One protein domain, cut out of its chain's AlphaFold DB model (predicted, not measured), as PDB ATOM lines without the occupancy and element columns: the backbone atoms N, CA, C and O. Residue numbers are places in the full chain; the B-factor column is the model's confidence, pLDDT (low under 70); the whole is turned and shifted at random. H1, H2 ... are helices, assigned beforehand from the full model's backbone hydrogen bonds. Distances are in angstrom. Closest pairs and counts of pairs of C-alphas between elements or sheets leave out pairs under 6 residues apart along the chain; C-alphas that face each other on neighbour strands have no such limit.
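Overview. This is residues 11 to 92 of the 92 residues of an uncharacterized protein of Roseomonas pecuniae (UniProt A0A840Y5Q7). Two long helices, H4 and H1, both run lengthwise through a loose, elongated model, and the chain folds back between them through two short helices, H2 and H3. H2 makes a helical hairpin with the later part of H1, H3 packs on residues 18 to 25 of H1, and residues 82 to 92, of which 82 to 91 belong to H4, stick out free and add to the length. The printed part has 82 residues with four named helices, in the order H1, H2, H3, H4, and no named strand; the class is all helix. The whole is loose, with a radius of gyration of the C-alphas of 15.2 A, and its C-alphas span 54 by 21 by 19 A.

Arrangement. The longest helix is H4, residues 60 to 91. With residues 63 to 67 alone it only just touches H3, residues 52 to 55, with 3 pairs of C-alphas within 8 A; the closest are those of Leu 55 and Ala 63, 5.2 A apart. H3 also touches H1, residues 11 to 37, at residues 18 to 25 of H1 alone, and the closest C-alphas are those of Asn 25 and Ile 52, 5.8 A apart. H2, residues 41 to 48, touches residues 28 to 36 of H1 alone, where the C-alphas of Ala 32 and Ala 44 are the closest at 4.2 A. H1 and H2 form a helical hairpin, at a shallow tilt of 4 degrees, opposite ways. H2 and H4 are near each other, with 5 pairs of C-alphas within 10 A. H1 and H4 are apart, and so are H2 and H3. In H1, H2 and H4 every O i to N i+4 pair is within hydrogen-bond range; H3 is too short for such a pair, and its one O i to N i+3 pair is within range.

Along the chain. H4 has 32 residues and measures 46.5 A from its first C-alpha, at Pro 60 (-82.657, -1.871, 38.532), to its last, at Leu 91 (-79.146, -36.986, 8.194). H1 has 27 residues and measures 39.4 A, beginning at C-alpha 11 (-80.530, -6.641, 52.738). H2 has 8 residues and measures 10.6 A; H3 has 4 and measures 5.4 A.

Size, cuts and confidence. The C-alphas of Val 11 and Gly 92, the chain's last residue, are the two farthest apart, at 54.4 A. Without residues 82 to 92, which stand free, the body spans 42 by 19 by 16 A. The printed part has no cut, and the three links between the helices are tight. The mean pLDDT of the printed part is 72.6, and 30 residues are under 70, among them residues 11 to 15 and 80 to 92.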
ATOM      1  N   VAL A  11     -81.579  -5.604  52.737       55.25
ATOM      2  CA  VAL A  11     -80.530  -6.641  52.738       55.25
ATOM      3  C   VAL A  11     -81.068  -8.015  52.325       55.25
ATOM      4  O   VAL A  11     -80.414  -8.712  51.557       55.25
ATOM      5  N   ALA A  12     -82.270  -8.394  52.771       59.94
ATOM      6  CA  ALA A  12     -82.860  -9.696  52.439       59.94
ATOM      7  C   ALA A  12     -83.114  -9.851  50.928       59.94
ATOM      8  O   ALA A  12     -82.759 -10.873  50.345       59.94
ATOM      9  N   HIS A  13     -83.630  -8.803  50.279       61.53
ATOM     10  CA  HIS A  13     -83.810  -8.796  48.827       61.53
ATOM     11  C   HIS A  13     -82.477  -8.858  48.075       61.53
ATOM     12  O   HIS A  13     -82.373  -9.577  47.087       61.53
ATOM     13  N   LEU A  14     -81.438  -8.159  48.542       63.03
ATOM     14  CA  LEU A  14     -80.110  -8.234  47.921       63.03
ATOM     15  C   LEU A  14     -79.506  -9.643  48.012       63.03
ATOM     16  O   LEU A  14     -78.882 -10.096  47.055       63.03
ATOM     17  N   VAL A  15     -79.721 -10.353  49.124       65.62
ATOM     18  CA  VAL A  15     -79.266 -11.743  49.304       65.62
ATOM     19  C   VAL A  15     -80.022 -12.705  48.383       65.62
ATOM     20  O   VAL A  15     -79.393 -13.559  47.757       65.62
ATOM     21  N   GLU A  16     -81.343 -12.559  48.242       70.38
ATOM     22  CA  GLU A  16     -82.126 -13.352  47.280       70.38
ATOM     23  C   GLU A  16     -81.658 -13.114  45.843       70.38
ATOM     24  O   GLU A  16     -81.392 -14.072  45.118       70.38
ATOM     25  N   PHE A  17     -81.485 -11.852  45.443       68.31
ATOM     26  CA  PHE A  17     -80.981 -11.511  44.114       68.31
ATOM     27  C   PHE A  17     -79.588 -12.097  43.870       68.31
ATOM     28  O   PHE A  17     -79.359 -12.711  42.827       68.31
ATOM     29  N   ALA A  18     -78.678 -11.970  44.840       66.75
ATOM     30  CA  ALA A  18     -77.339 -12.540  44.744       66.75
ATOM     31  C   ALA A  18     -77.364 -14.067  44.603       66.75
ATOM     32  O   ALA A  18     -76.621 -14.623  43.797       66.75
ATOM     33  N   THR A  19     -78.259 -14.739  45.330       70.81
ATOM     34  CA  THR A  19     -78.435 -16.195  45.260       70.81
ATOM     35  C   THR A  19     -78.966 -16.624  43.891       70.81
ATOM     36  O   THR A  19     -78.427 -17.544  43.278       70.81
ATOM     37  N   VAL A  20     -79.980 -15.931  43.363       74.19
ATOM     38  CA  VAL A  20     -80.542 -16.213  42.032       74.19
ATOM     39  C   VAL A  20     -79.499 -16.006  40.932       74.19
ATOM     40  O   VAL A  20     -79.381 -16.835  40.034       74.19
ATOM     41  N   ALA A  21     -78.706 -14.937  41.009       69.19
ATOM     42  CA  ALA A  21     -77.640 -14.681  40.046       69.19
ATOM     43  C   ALA A  21     -76.493 -15.700  40.137       69.19
ATOM     44  O   ALA A  21     -75.963 -16.094  39.100       69.19
ATOM     45  N   ALA A  22     -76.126 -16.157  41.338       71.31
ATOM     46  CA  ALA A  22     -75.130 -17.213  41.511       71.31
ATOM     47  C   ALA A  22     -75.594 -18.536  40.879       71.31
ATOM     48  O   ALA A  22     -74.834 -19.152  40.131       71.31
ATOM     49  N   ASN A  23     -76.856 -18.913  41.106       76.19
ATOM     50  CA  ASN A  23     -77.456 -20.103  40.498       76.19
ATOM     51  C   ASN A  23     -77.487 -19.993  38.965       76.19
ATOM     52  O   ASN A  23     -77.020 -20.894  38.277       76.19
ATOM     53  N   LEU A  24     -77.933 -18.852  38.424       76.44
ATOM     54  CA  LEU A  24     -77.922 -18.600  36.978       76.44
ATOM     55  C   LEU A  24     -76.515 -18.696  36.383       76.44
ATOM     56  O   LEU A  24     -76.336 -19.266  35.312       76.44
ATOM     57  N   ASN A  25     -75.506 -18.160  37.068       78.50
ATOM     58  CA  ASN A  25     -74.127 -18.233  36.597       78.50
ATOM     59  C   ASN A  25     -73.627 -19.689  36.526       78.50
ATOM     60  O   ASN A  25     -72.940 -20.067  35.579       78.50
ATOM     61  N   GLN A  26     -74.008 -20.522  37.497       80.25
ATOM     62  CA  GLN A  26     -73.671 -21.945  37.519       80.25
ATOM     63  C   GLN A  26     -74.395 -22.741  36.418       80.25
ATOM     64  O   GLN A  26     -73.785 -23.599  35.771       80.25
ATOM     65  N   ASP A  27     -75.666 -22.431  36.159       81.88
ATOM     66  CA  ASP A  27     -76.426 -23.031  35.058       81.88
ATOM     67  C   ASP A  27     -75.799 -22.683  33.700       81.88
ATOM     68  O   ASP A  27     -75.648 -23.546  32.833       81.88
ATOM     69  N   PHE A  28     -75.361 -21.434  33.521       80.81
ATOM     70  CA  PHE A  28     -74.696 -20.988  32.296       80.81
ATOM     71  C   PHE A  28     -73.354 -21.687  32.088       80.81
ATOM     72  O   PHE A  28     -73.054 -22.094  30.967       80.81
ATOM     73  N   GLU A  29     -72.568 -21.883  33.148       84.06
ATOM     74  CA  GLU A  29     -71.321 -22.648  33.048       84.06
ATOM     75  C   GLU A  29     -71.594 -24.104  32.647       84.06
ATOM     76  O   GLU A  29     -70.916 -24.651  31.779       84.06
ATOM     77  N   THR A  30     -72.646 -24.714  33.201       83.81
ATOM     78  CA  THR A  30     -73.063 -26.076  32.832       83.81
ATOM     79  C   THR A  30     -73.419 -26.167  31.348       83.81
ATOM     80  O   THR A  30     -72.967 -27.073  30.648       83.81
ATOM     81  N   VAL A  31     -74.184 -25.202  30.829       81.25
ATOM     82  CA  VAL A  31     -74.529 -25.143  29.402       81.25
ATOM     83  C   VAL A  31     -73.287 -24.892  28.537       81.25
ATOM     84  O   VAL A  31     -73.153 -25.510  27.482       81.25
ATOM     85  N   ALA A  32     -72.354 -24.042  28.974       84.50
ATOM     86  CA  ALA A  32     -71.105 -23.792  28.255       84.50
ATOM     87  C   ALA A  32     -70.260 -25.068  28.119       84.50
ATOM     88  O   ALA A  32     -69.761 -25.356  27.032       84.50
ATOM     89  N   LEU A  33     -70.162 -25.869  29.184       85.31
ATOM     90  CA  LEU A  33     -69.467 -27.157  29.158       85.31
ATOM     91  C   LEU A  33     -70.121 -28.148  28.189       85.31
ATOM     92  O   LEU A  33     -69.427 -28.801  27.412       85.31
ATOM     93  N   LEU A  34     -71.455 -28.244  28.196       82.75
ATOM     94  CA  LEU A  34     -72.182 -29.103  27.255       82.75
ATOM     95  C   LEU A  34     -71.945 -28.673  25.802       82.75
ATOM     96  O   LEU A  34     -71.752 -29.516  24.931       82.75
ATOM     97  N   LEU A  35     -71.902 -27.369  25.530       82.12
ATOM     98  CA  LEU A  35     -71.597 -26.851  24.195       82.12
ATOM     99  C   LEU A  35     -70.180 -27.202  23.746       82.12
ATOM    100  O   LEU A  35     -69.994 -27.598  22.600       82.12
ATOM    101  N   GLU A  36     -69.190 -27.116  24.634       87.25
ATOM    102  CA  GLU A  36     -67.828 -27.564  24.321       87.25
ATOM    103  C   GLU A  36     -67.778 -29.055  23.989       87.25
ATOM    104  O   GLU A  36     -67.112 -29.440  23.029       87.25
ATOM    105  N   GLN A  37     -68.524 -29.885  24.723       84.44
ATOM    106  CA  GLN A  37     -68.629 -31.321  24.445       84.44
ATOM    107  C   GLN A  37     -69.276 -31.618  23.084       84.44
ATOM    108  O   GLN A  37     -68.940 -32.619  22.455       84.44
ATOM    109  N   LEU A  38     -70.163 -30.740  22.610       82.19
ATOM    110  CA  LEU A  38     -70.776 -30.815  21.280       82.19
ATOM    111  C   LEU A  38     -69.911 -30.177  20.172       82.19
ATOM    112  O   LEU A  38     -70.308 -30.194  19.011       82.19
ATOM    113  N   GLY A  39     -68.738 -29.622  20.502       83.56
ATOM    114  CA  GLY A  39     -67.848 -28.941  19.553       83.56
ATOM    115  C   GLY A  39     -68.194 -27.468  19.286       83.56
ATOM    116  O   GLY A  39     -67.521 -26.808  18.496       83.56
ATOM    117  N   GLU A  40     -69.187 -26.910  19.978       82.31
ATOM    118  CA  GLU A  40     -69.696 -25.540  19.827       82.31
ATOM    119  C   GLU A  40     -68.914 -24.526  20.694       82.31
ATOM    120  O   GLU A  40     -69.478 -23.735  21.458       82.31
ATOM    121  N   VAL A  41     -67.582 -24.540  20.579       87.19
ATOM    122  CA  VAL A  41     -66.647 -23.789  21.447       87.19
ATOM    123  C   VAL A  41     -66.881 -22.273  21.406       87.19
ATOM    124  O   VAL A  41     -66.838 -21.601  22.439       87.19
ATOM    125  N   ASP A  42     -67.173 -21.712  20.231       84.00
ATOM    126  CA  ASP A  42     -67.435 -20.273  20.096       84.00
ATOM    127  C   ASP A  42     -68.701 -19.853  20.837       84.00
ATOM    128  O   ASP A  42     -68.759 -18.762  21.414       84.00
ATOM    129  N   LYS A  43     -69.712 -20.723  20.861       78.38
ATOM    130  CA  LYS A  43     -70.952 -20.430  21.561       78.38
ATOM    131  C   LYS A  43     -70.792 -20.582  23.075       78.38
ATOM    132  O   LYS A  43     -71.293 -19.740  23.818       78.38
ATOM    133  N   ALA A  44     -70.027 -21.578  23.529       83.75
ATOM    134  CA  ALA A  44     -69.629 -21.707  24.930       83.75
ATOM    135  C   ALA A  44     -68.869 -20.464  25.424       83.75
ATOM    136  O   ALA A  44     -69.171 -19.926  26.490       83.75
ATOM    137  N   ARG A  45     -67.936 -19.936  24.617       86.00
ATOM    138  CA  ARG A  45     -67.216 -18.691  24.926       86.00
ATOM    139  C   ARG A  45     -68.157 -17.491  25.036       86.00
ATOM    140  O   ARG A  45     -68.010 -16.696  25.961       86.00
ATOM    141  N   GLN A  46     -69.110 -17.348  24.111       79.56
ATOM    142  CA  GLN A  46     -70.096 -16.262  24.165       79.56
ATOM    143  C   GLN A  46     -70.974 -16.354  25.415       79.56
ATOM    144  O   GLN A  46     -71.266 -15.326  26.019       79.56
ATOM    145  N   LEU A  47     -71.344 -17.568  25.832       78.25
ATOM    146  CA  LEU A  47     -72.135 -17.786  27.037       78.25
ATOM    147  C   LEU A  47     -71.354 -17.427  28.311       78.25
ATOM    148  O   LEU A  47     -71.880 -16.708  29.152       78.25
ATOM    149  N   ARG A  48     -70.080 -17.832  28.420       82.25
ATOM    150  CA  ARG A  48     -69.205 -17.477  29.559       82.25
ATOM    151  C   ARG A  48     -68.850 -15.994  29.632       82.25
ATOM    152  O   ARG A  48     -68.507 -15.493  30.696       82.25
ATOM    153  N   ALA A  49     -68.917 -15.281  28.511       81.19
ATOM    154  CA  ALA A  49     -68.735 -13.833  28.493       81.19
ATOM    155  C   ALA A  49     -69.930 -13.075  29.106       81.19
ATOM    156  O   ALA A  49     -69.825 -11.869  29.351       81.19
ATOM    157  N   LEU A  50     -71.060 -13.751  29.355       74.62
ATOM    158  CA  LEU A  50     -72.204 -13.168  30.047       74.62
ATOM    159  C   LEU A  50     -71.894 -13.113  31.543       74.62
ATOM    160  O   LEU A  50     -72.096 -14.061  32.289       74.62
ATOM    161  N   ASP A  51     -71.376 -11.964  31.965       71.62
ATOM    162  CA  ASP A  51     -71.073 -11.641  33.357       71.62
ATOM    163  C   ASP A  51     -72.381 -11.429  34.149       71.62
ATOM    164  O   ASP A  51     -72.834 -10.303  34.369       71.62
ATOM    165  N   ILE A  52     -73.037 -12.535  34.523       71.56
ATOM    166  CA  ILE A  52     -74.276 -12.542  35.319       71.56
ATOM    167  C   ILE A  52     -74.091 -11.813  36.663       71.56
ATOM    168  O   ILE A  52     -74.969 -11.022  37.018       71.56
ATOM    169  N   PRO A  53     -72.976 -11.981  37.407       68.62
ATOM    170  CA  PRO A  53     -72.757 -11.249  38.654       68.62
ATOM    171  C   PRO A  53     -72.737  -9.726  38.475       68.62
ATOM    172  O   PRO A  53     -73.210  -9.007  39.357       68.62
ATOM    173  N   LYS A  54     -72.285  -9.208  37.322       70.56
ATOM    174  CA  LYS A  54     -72.389  -7.771  37.015       70.56
ATOM    175  C   LYS A  54     -73.824  -7.259  37.011       70.56
ATOM    176  O   LYS A  54     -74.030  -6.098  37.355       70.56
ATOM    177  N   LEU A  55     -74.816  -8.093  36.690       65.50
ATOM    178  CA  LEU A  55     -76.230  -7.694  36.692       65.50
ATOM    179  C   LEU A  55     -76.709  -7.255  38.081       65.50
ATOM    180  O   LEU A  55     -77.578  -6.394  38.173       65.50
ATOM    181  N   LEU A  56     -76.102  -7.783  39.149       66.50
ATOM    182  CA  LEU A  56     -76.391  -7.401  40.536       66.50
ATOM    183  C   LEU A  56     -75.846  -6.022  40.911       66.50
ATOM    184  O   LEU A  56     -76.275  -5.432  41.898       66.50
ATOM    185  N   THR A  57     -74.872  -5.528  40.149       71.44
ATOM    186  CA  THR A  57     -74.220  -4.233  40.390       71.44
ATOM    187  C   THR A  57     -74.861  -3.098  39.592       71.44
ATOM    188  O   THR A  57     -74.545  -1.930  39.817       71.44
ATOM    189  N   LEU A  58     -75.766  -3.426  38.665       69.69
ATOM    190  CA  LEU A  58     -76.452  -2.453  37.825       69.69
ATOM    191  C   LEU A  58     -77.649  -1.823  38.554       69.69
ATOM    192  O   LEU A  58     -78.329  -2.497  39.332       69.69
ATOM    193  N   PRO A  59     -77.983  -0.554  38.250       76.56
ATOM    194  CA  PRO A  59     -79.271   0.019  38.617       76.56
ATOM    195  C   PRO A  59     -80.431  -0.864  38.120       76.56
ATOM    196  O   PRO A  59     -80.316  -1.438  37.035       76.56
ATOM    197  N   PRO A  60     -81.569  -0.936  38.838       73.19
ATOM    198  CA  PRO A  60     -82.657  -1.871  38.532       73.19
ATOM    199  C   PRO A  60     -83.144  -1.848  37.076       73.19
ATOM    200  O   PRO A  60     -83.372  -2.904  36.487       73.19
ATOM    201  N   ASP A  61     -83.246  -0.664  36.466       74.50
ATOM    202  CA  ASP A  61     -83.683  -0.522  35.071       74.50
ATOM    203  C   ASP A  61     -82.661  -1.099  34.080       74.50
ATOM    204  O   ASP A  61     -83.030  -1.786  33.125       74.50
ATOM    205  N   GLN A  62     -81.369  -0.901  34.349       71.44
ATOM    206  CA  GLN A  62     -80.281  -1.456  33.542       71.44
ATOM    207  C   GLN A  62     -80.145  -2.966  33.752       71.44
ATOM    208  O   GLN A  62     -79.933  -3.702  32.789       71.44
ATOM    209  N   ALA A  63     -80.326  -3.446  34.985       70.44
ATOM    210  CA  ALA A  63     -80.372  -4.870  35.292       70.44
ATOM    211  C   ALA A  63     -81.525  -5.551  34.537       70.44
ATOM    212  O   ALA A  63     -81.325  -6.587  33.905       70.44
ATOM    213  N   LYS A  64     -82.717  -4.940  34.520       67.75
ATOM    214  CA  LYS A  64     -83.888  -5.440  33.786       67.75
ATOM    215  C   LYS A  64     -83.658  -5.482  32.276       67.75
ATOM    216  O   LYS A  64     -84.005  -6.474  31.631       67.75
ATOM    217  N   GLU A  65     -83.071  -4.437  31.702       71.44
ATOM    218  CA  GLU A  65     -82.730  -4.411  30.279       71.44
ATOM    219  C   GLU A  65     -81.700  -5.495  29.927       71.44
ATOM    220  O   GLU A  65     -81.874  -6.235  28.955       71.44
ATOM    221  N   ALA A  66     -80.658  -5.641  30.746       69.81
ATOM    222  CA  ALA A  66     -79.617  -6.635  30.535       69.81
ATOM    223  C   ALA A  66     -80.144  -8.074  30.707       69.81
ATOM    224  O   ALA A  66     -79.860  -8.921  29.862       69.81
ATOM    225  N   LEU A  67     -81.004  -8.336  31.699       71.50
ATOM    226  CA  LEU A  67     -81.714  -9.613  31.864       71.50
ATOM    227  C   LEU A  67     -82.636  -9.923  30.674       71.50
ATOM    228  O   LEU A  67     -82.702 -11.061  30.219       71.50
ATOM    229  N   THR A  68     -83.317  -8.916  30.122       71.88
ATOM    230  CA  THR A  68     -84.190  -9.090  28.946       71.88
ATOM    231  C   THR A  68     -83.381  -9.446  27.696       71.88
ATOM    232  O   THR A  68     -83.781 -10.312  26.913       71.88
ATOM    233  N   LYS A  69     -82.220  -8.807  27.511       70.19
ATOM    234  CA  LYS A  69     -81.277  -9.129  26.430       70.19
ATOM    235  C   LYS A  69     -80.703 -10.536  26.594       70.19
ATOM    236  O   LYS A  69     -80.655 -11.282  25.618       70.19
ATOM    237  N   LEU A  70     -80.345 -10.914  27.821       72.69
ATOM    238  CA  LEU A  70     -79.878 -12.254  28.174       72.69
ATOM    239  C   LEU A  70     -80.930 -13.324  27.837       72.69
ATOM    240  O   LEU A  70     -80.625 -14.297  27.152       72.69
ATOM    241  N   ALA A  71     -82.185 -13.112  28.245       70.56
ATOM    242  CA  ALA A  71     -83.292 -14.029  27.975       70.56
ATOM    243  C   ALA A  71     -83.565 -14.189  26.470       70.56
ATOM    244  O   ALA A  71     -83.791 -15.303  25.992       70.56
ATOM    245  N   HIS A  72     -83.490 -13.098  25.701       72.25
ATOM    246  CA  HIS A  72     -83.578 -13.152  24.241       72.25
ATOM    247  C   HIS A  72     -82.429 -13.945  23.620       72.25
ATOM    248  O   HIS A  72     -82.658 -14.768  22.730       72.25
ATOM    249  N   TYR A  73     -81.200 -13.705  24.085       68.81
ATOM    250  CA  TYR A  73     -80.018 -14.406  23.600       68.81
ATOM    251  C   TYR A  73     -80.146 -15.914  23.847       68.81
ATOM    252  O   TYR A  73     -80.035 -16.688  22.898       68.81
ATOM    253  N   LEU A  74     -80.509 -16.317  25.069       70.62
ATOM    254  CA  LEU A  74     -80.759 -17.714  25.433       70.62
ATOM    255  C   LEU A  74     -81.889 -18.359  24.627       70.62
ATOM    256  O   LEU A  74     -81.741 -19.483  24.157       70.62
ATOM    257  N   SER A  75     -83.005 -17.655  24.430       73.06
ATOM    258  CA  SER A  75     -84.143 -18.181  23.662       73.06
ATOM    259  C   SER A  75     -83.743 -18.480  22.219       73.06
ATOM    260  O   SER A  75     -84.066 -19.534  21.673       73.06
ATOM    261  N   ARG A  76     -82.971 -17.579  21.601       70.75
ATOM    262  CA  ARG A  76     -82.430 -17.788  20.253       70.75
ATOM    263  C   ARG A  76     -81.452 -18.960  20.213       70.75
ATOM    264  O   ARG A  76     -81.423 -19.707  19.239       70.75
ATOM    265  N   PHE A  77     -80.669 -19.111  21.271       67.25
ATOM    266  CA  PHE A  77     -79.705 -20.186  21.427       67.25
ATOM    267  C   PHE A  77     -80.380 -21.558  21.532       67.25
ATOM    268  O   PHE A  77     -80.005 -22.483  20.816       67.25
ATOM    269  N   TYR A  78     -81.433 -21.666  22.344       69.44
ATOM    270  CA  TYR A  78     -82.256 -22.869  22.467       69.44
ATOM    271  C   TYR A  78     -82.864 -23.275  21.119       69.44
ATOM    272  O   TYR A  78     -82.757 -24.428  20.711       69.44
ATOM    273  N   VAL A  79     -83.410 -22.312  20.368       71.31
ATOM    274  CA  VAL A  79     -83.943 -22.561  19.018       71.31
ATOM    275  C   VAL A  79     -82.869 -23.115  18.077       71.31
ATOM    276  O   VAL A  79     -83.154 -24.026  17.303       71.31
ATOM    277  N   GLN A  80     -81.632 -22.611  18.145       67.12
ATOM    278  CA  GLN A  80     -80.524 -23.122  17.327       67.12
ATOM    279  C   GLN A  80     -80.122 -24.551  17.705       67.12
ATOM    280  O   GLN A  80     -79.907 -25.361  16.808       67.12
ATOM    281  N   ILE A  81     -80.064 -24.875  19.001       65.69
ATOM    282  CA  ILE A  81     -79.772 -26.237  19.476       65.69
ATOM    283  C   ILE A  81     -80.866 -27.210  19.016       65.69
ATOM    284  O   ILE A  81     -80.558 -28.251  18.440       65.69
ATOM    285  N   CYS A  82     -82.145 -26.862  19.195       68.06
ATOM    286  CA  CYS A  82     -83.259 -27.696  18.736       68.06
ATOM    287  C   CYS A  82     -83.274 -27.867  17.209       68.06
ATOM    288  O   CYS A  82     -83.627 -28.932  16.706       68.06
ATOM    289  N   ALA A  83     -82.898 -26.829  16.456       67.50
ATOM    290  CA  ALA A  83     -82.779 -26.916  15.004       67.50
ATOM    291  C   ALA A  83     -81.635 -27.850  14.580       67.50
ATOM    292  O   ALA A  83     -81.807 -28.625  13.641       67.50
ATOM    293  N   TRP A  84     -80.498 -27.810  15.280       63.84
ATOM    294  CA  TRP A  84     -79.369 -28.706  15.035       63.84
ATOM    295  C   TRP A  84     -79.709 -30.171  15.339       63.84
ATOM    296  O   TRP A  84     -79.443 -31.027  14.502       63.84
ATOM    297  N   ASP A  85     -80.371 -30.457  16.465       66.19
ATOM    298  CA  ASP A  85     -80.840 -31.809  16.818       66.19
ATOM    299  C   ASP A  85     -81.855 -32.359  15.797       66.19
ATOM    300  O   ASP A  85     -81.778 -33.510  15.374       66.19
ATOM    301  N   ASN A  86     -82.776 -31.522  15.309       65.25
ATOM    302  CA  ASN A  86     -83.679 -31.935  14.233       65.25
ATOM    303  C   ASN A  86     -82.939 -32.217  12.918       65.25
ATOM    304  O   ASN A  86     -83.311 -33.141  12.198       65.25
ATOM    305  N   HIS A  87     -81.905 -31.440  12.595       60.25
ATOM    306  CA  HIS A  87     -81.125 -31.629  11.374       60.25
ATOM    307  C   HIS A  87     -80.233 -32.877  11.442       60.25
ATOM    308  O   HIS A  87     -80.158 -33.631  10.475       60.25
ATOM    309  N   SER A  88     -79.601 -33.143  12.589       59.62
ATOM    310  CA  SER A  88     -78.765 -34.331  12.791       59.62
ATOM    311  C   SER A  88     -79.582 -35.625  12.746       59.62
ATOM    312  O   SER A  88     -79.134 -36.601  12.152       59.62
ATOM    313  N   ARG A  89     -80.816 -35.620  13.268       66.00
ATOM    314  CA  ARG A  89     -81.758 -36.750  13.163       66.00
ATOM    315  C   ARG A  89     -82.305 -36.997  11.754       66.00
ATOM    316  O   ARG A  89     -82.814 -38.080  11.506       66.00
ATOM    317  N   GLN A  90     -82.261 -36.009  10.859       60.16
ATOM    318  CA  GLN A  90     -82.698 -36.157   9.461       60.16
ATOM    319  C   GLN A  90     -81.587 -36.664   8.530       60.16
ATOM    320  O   GLN A  90     -81.881 -37.086   7.413       60.16
ATOM    321  N   LEU A  91     -80.327 -36.579   8.963       57.47
ATOM    322  CA  LEU A  91     -79.146 -36.986   8.194       57.47
ATOM    323  C   LEU A  91     -78.576 -38.352   8.617       57.47
ATOM    324  O   LEU A  91     -77.628 -38.820   7.983       57.47
ATOM    325  N   GLY A  92     -79.125 -38.966   9.668       48.84
ATOM    326  CA  GLY A  92     -78.897 -40.367  10.048       48.84
ATOM    327  C   GLY A  92     -80.056 -41.251   9.618       48.84
ATOM    328  O   GLY A  92     -79.790 -42.435   9.324       48.84
TER     329      GLY A  92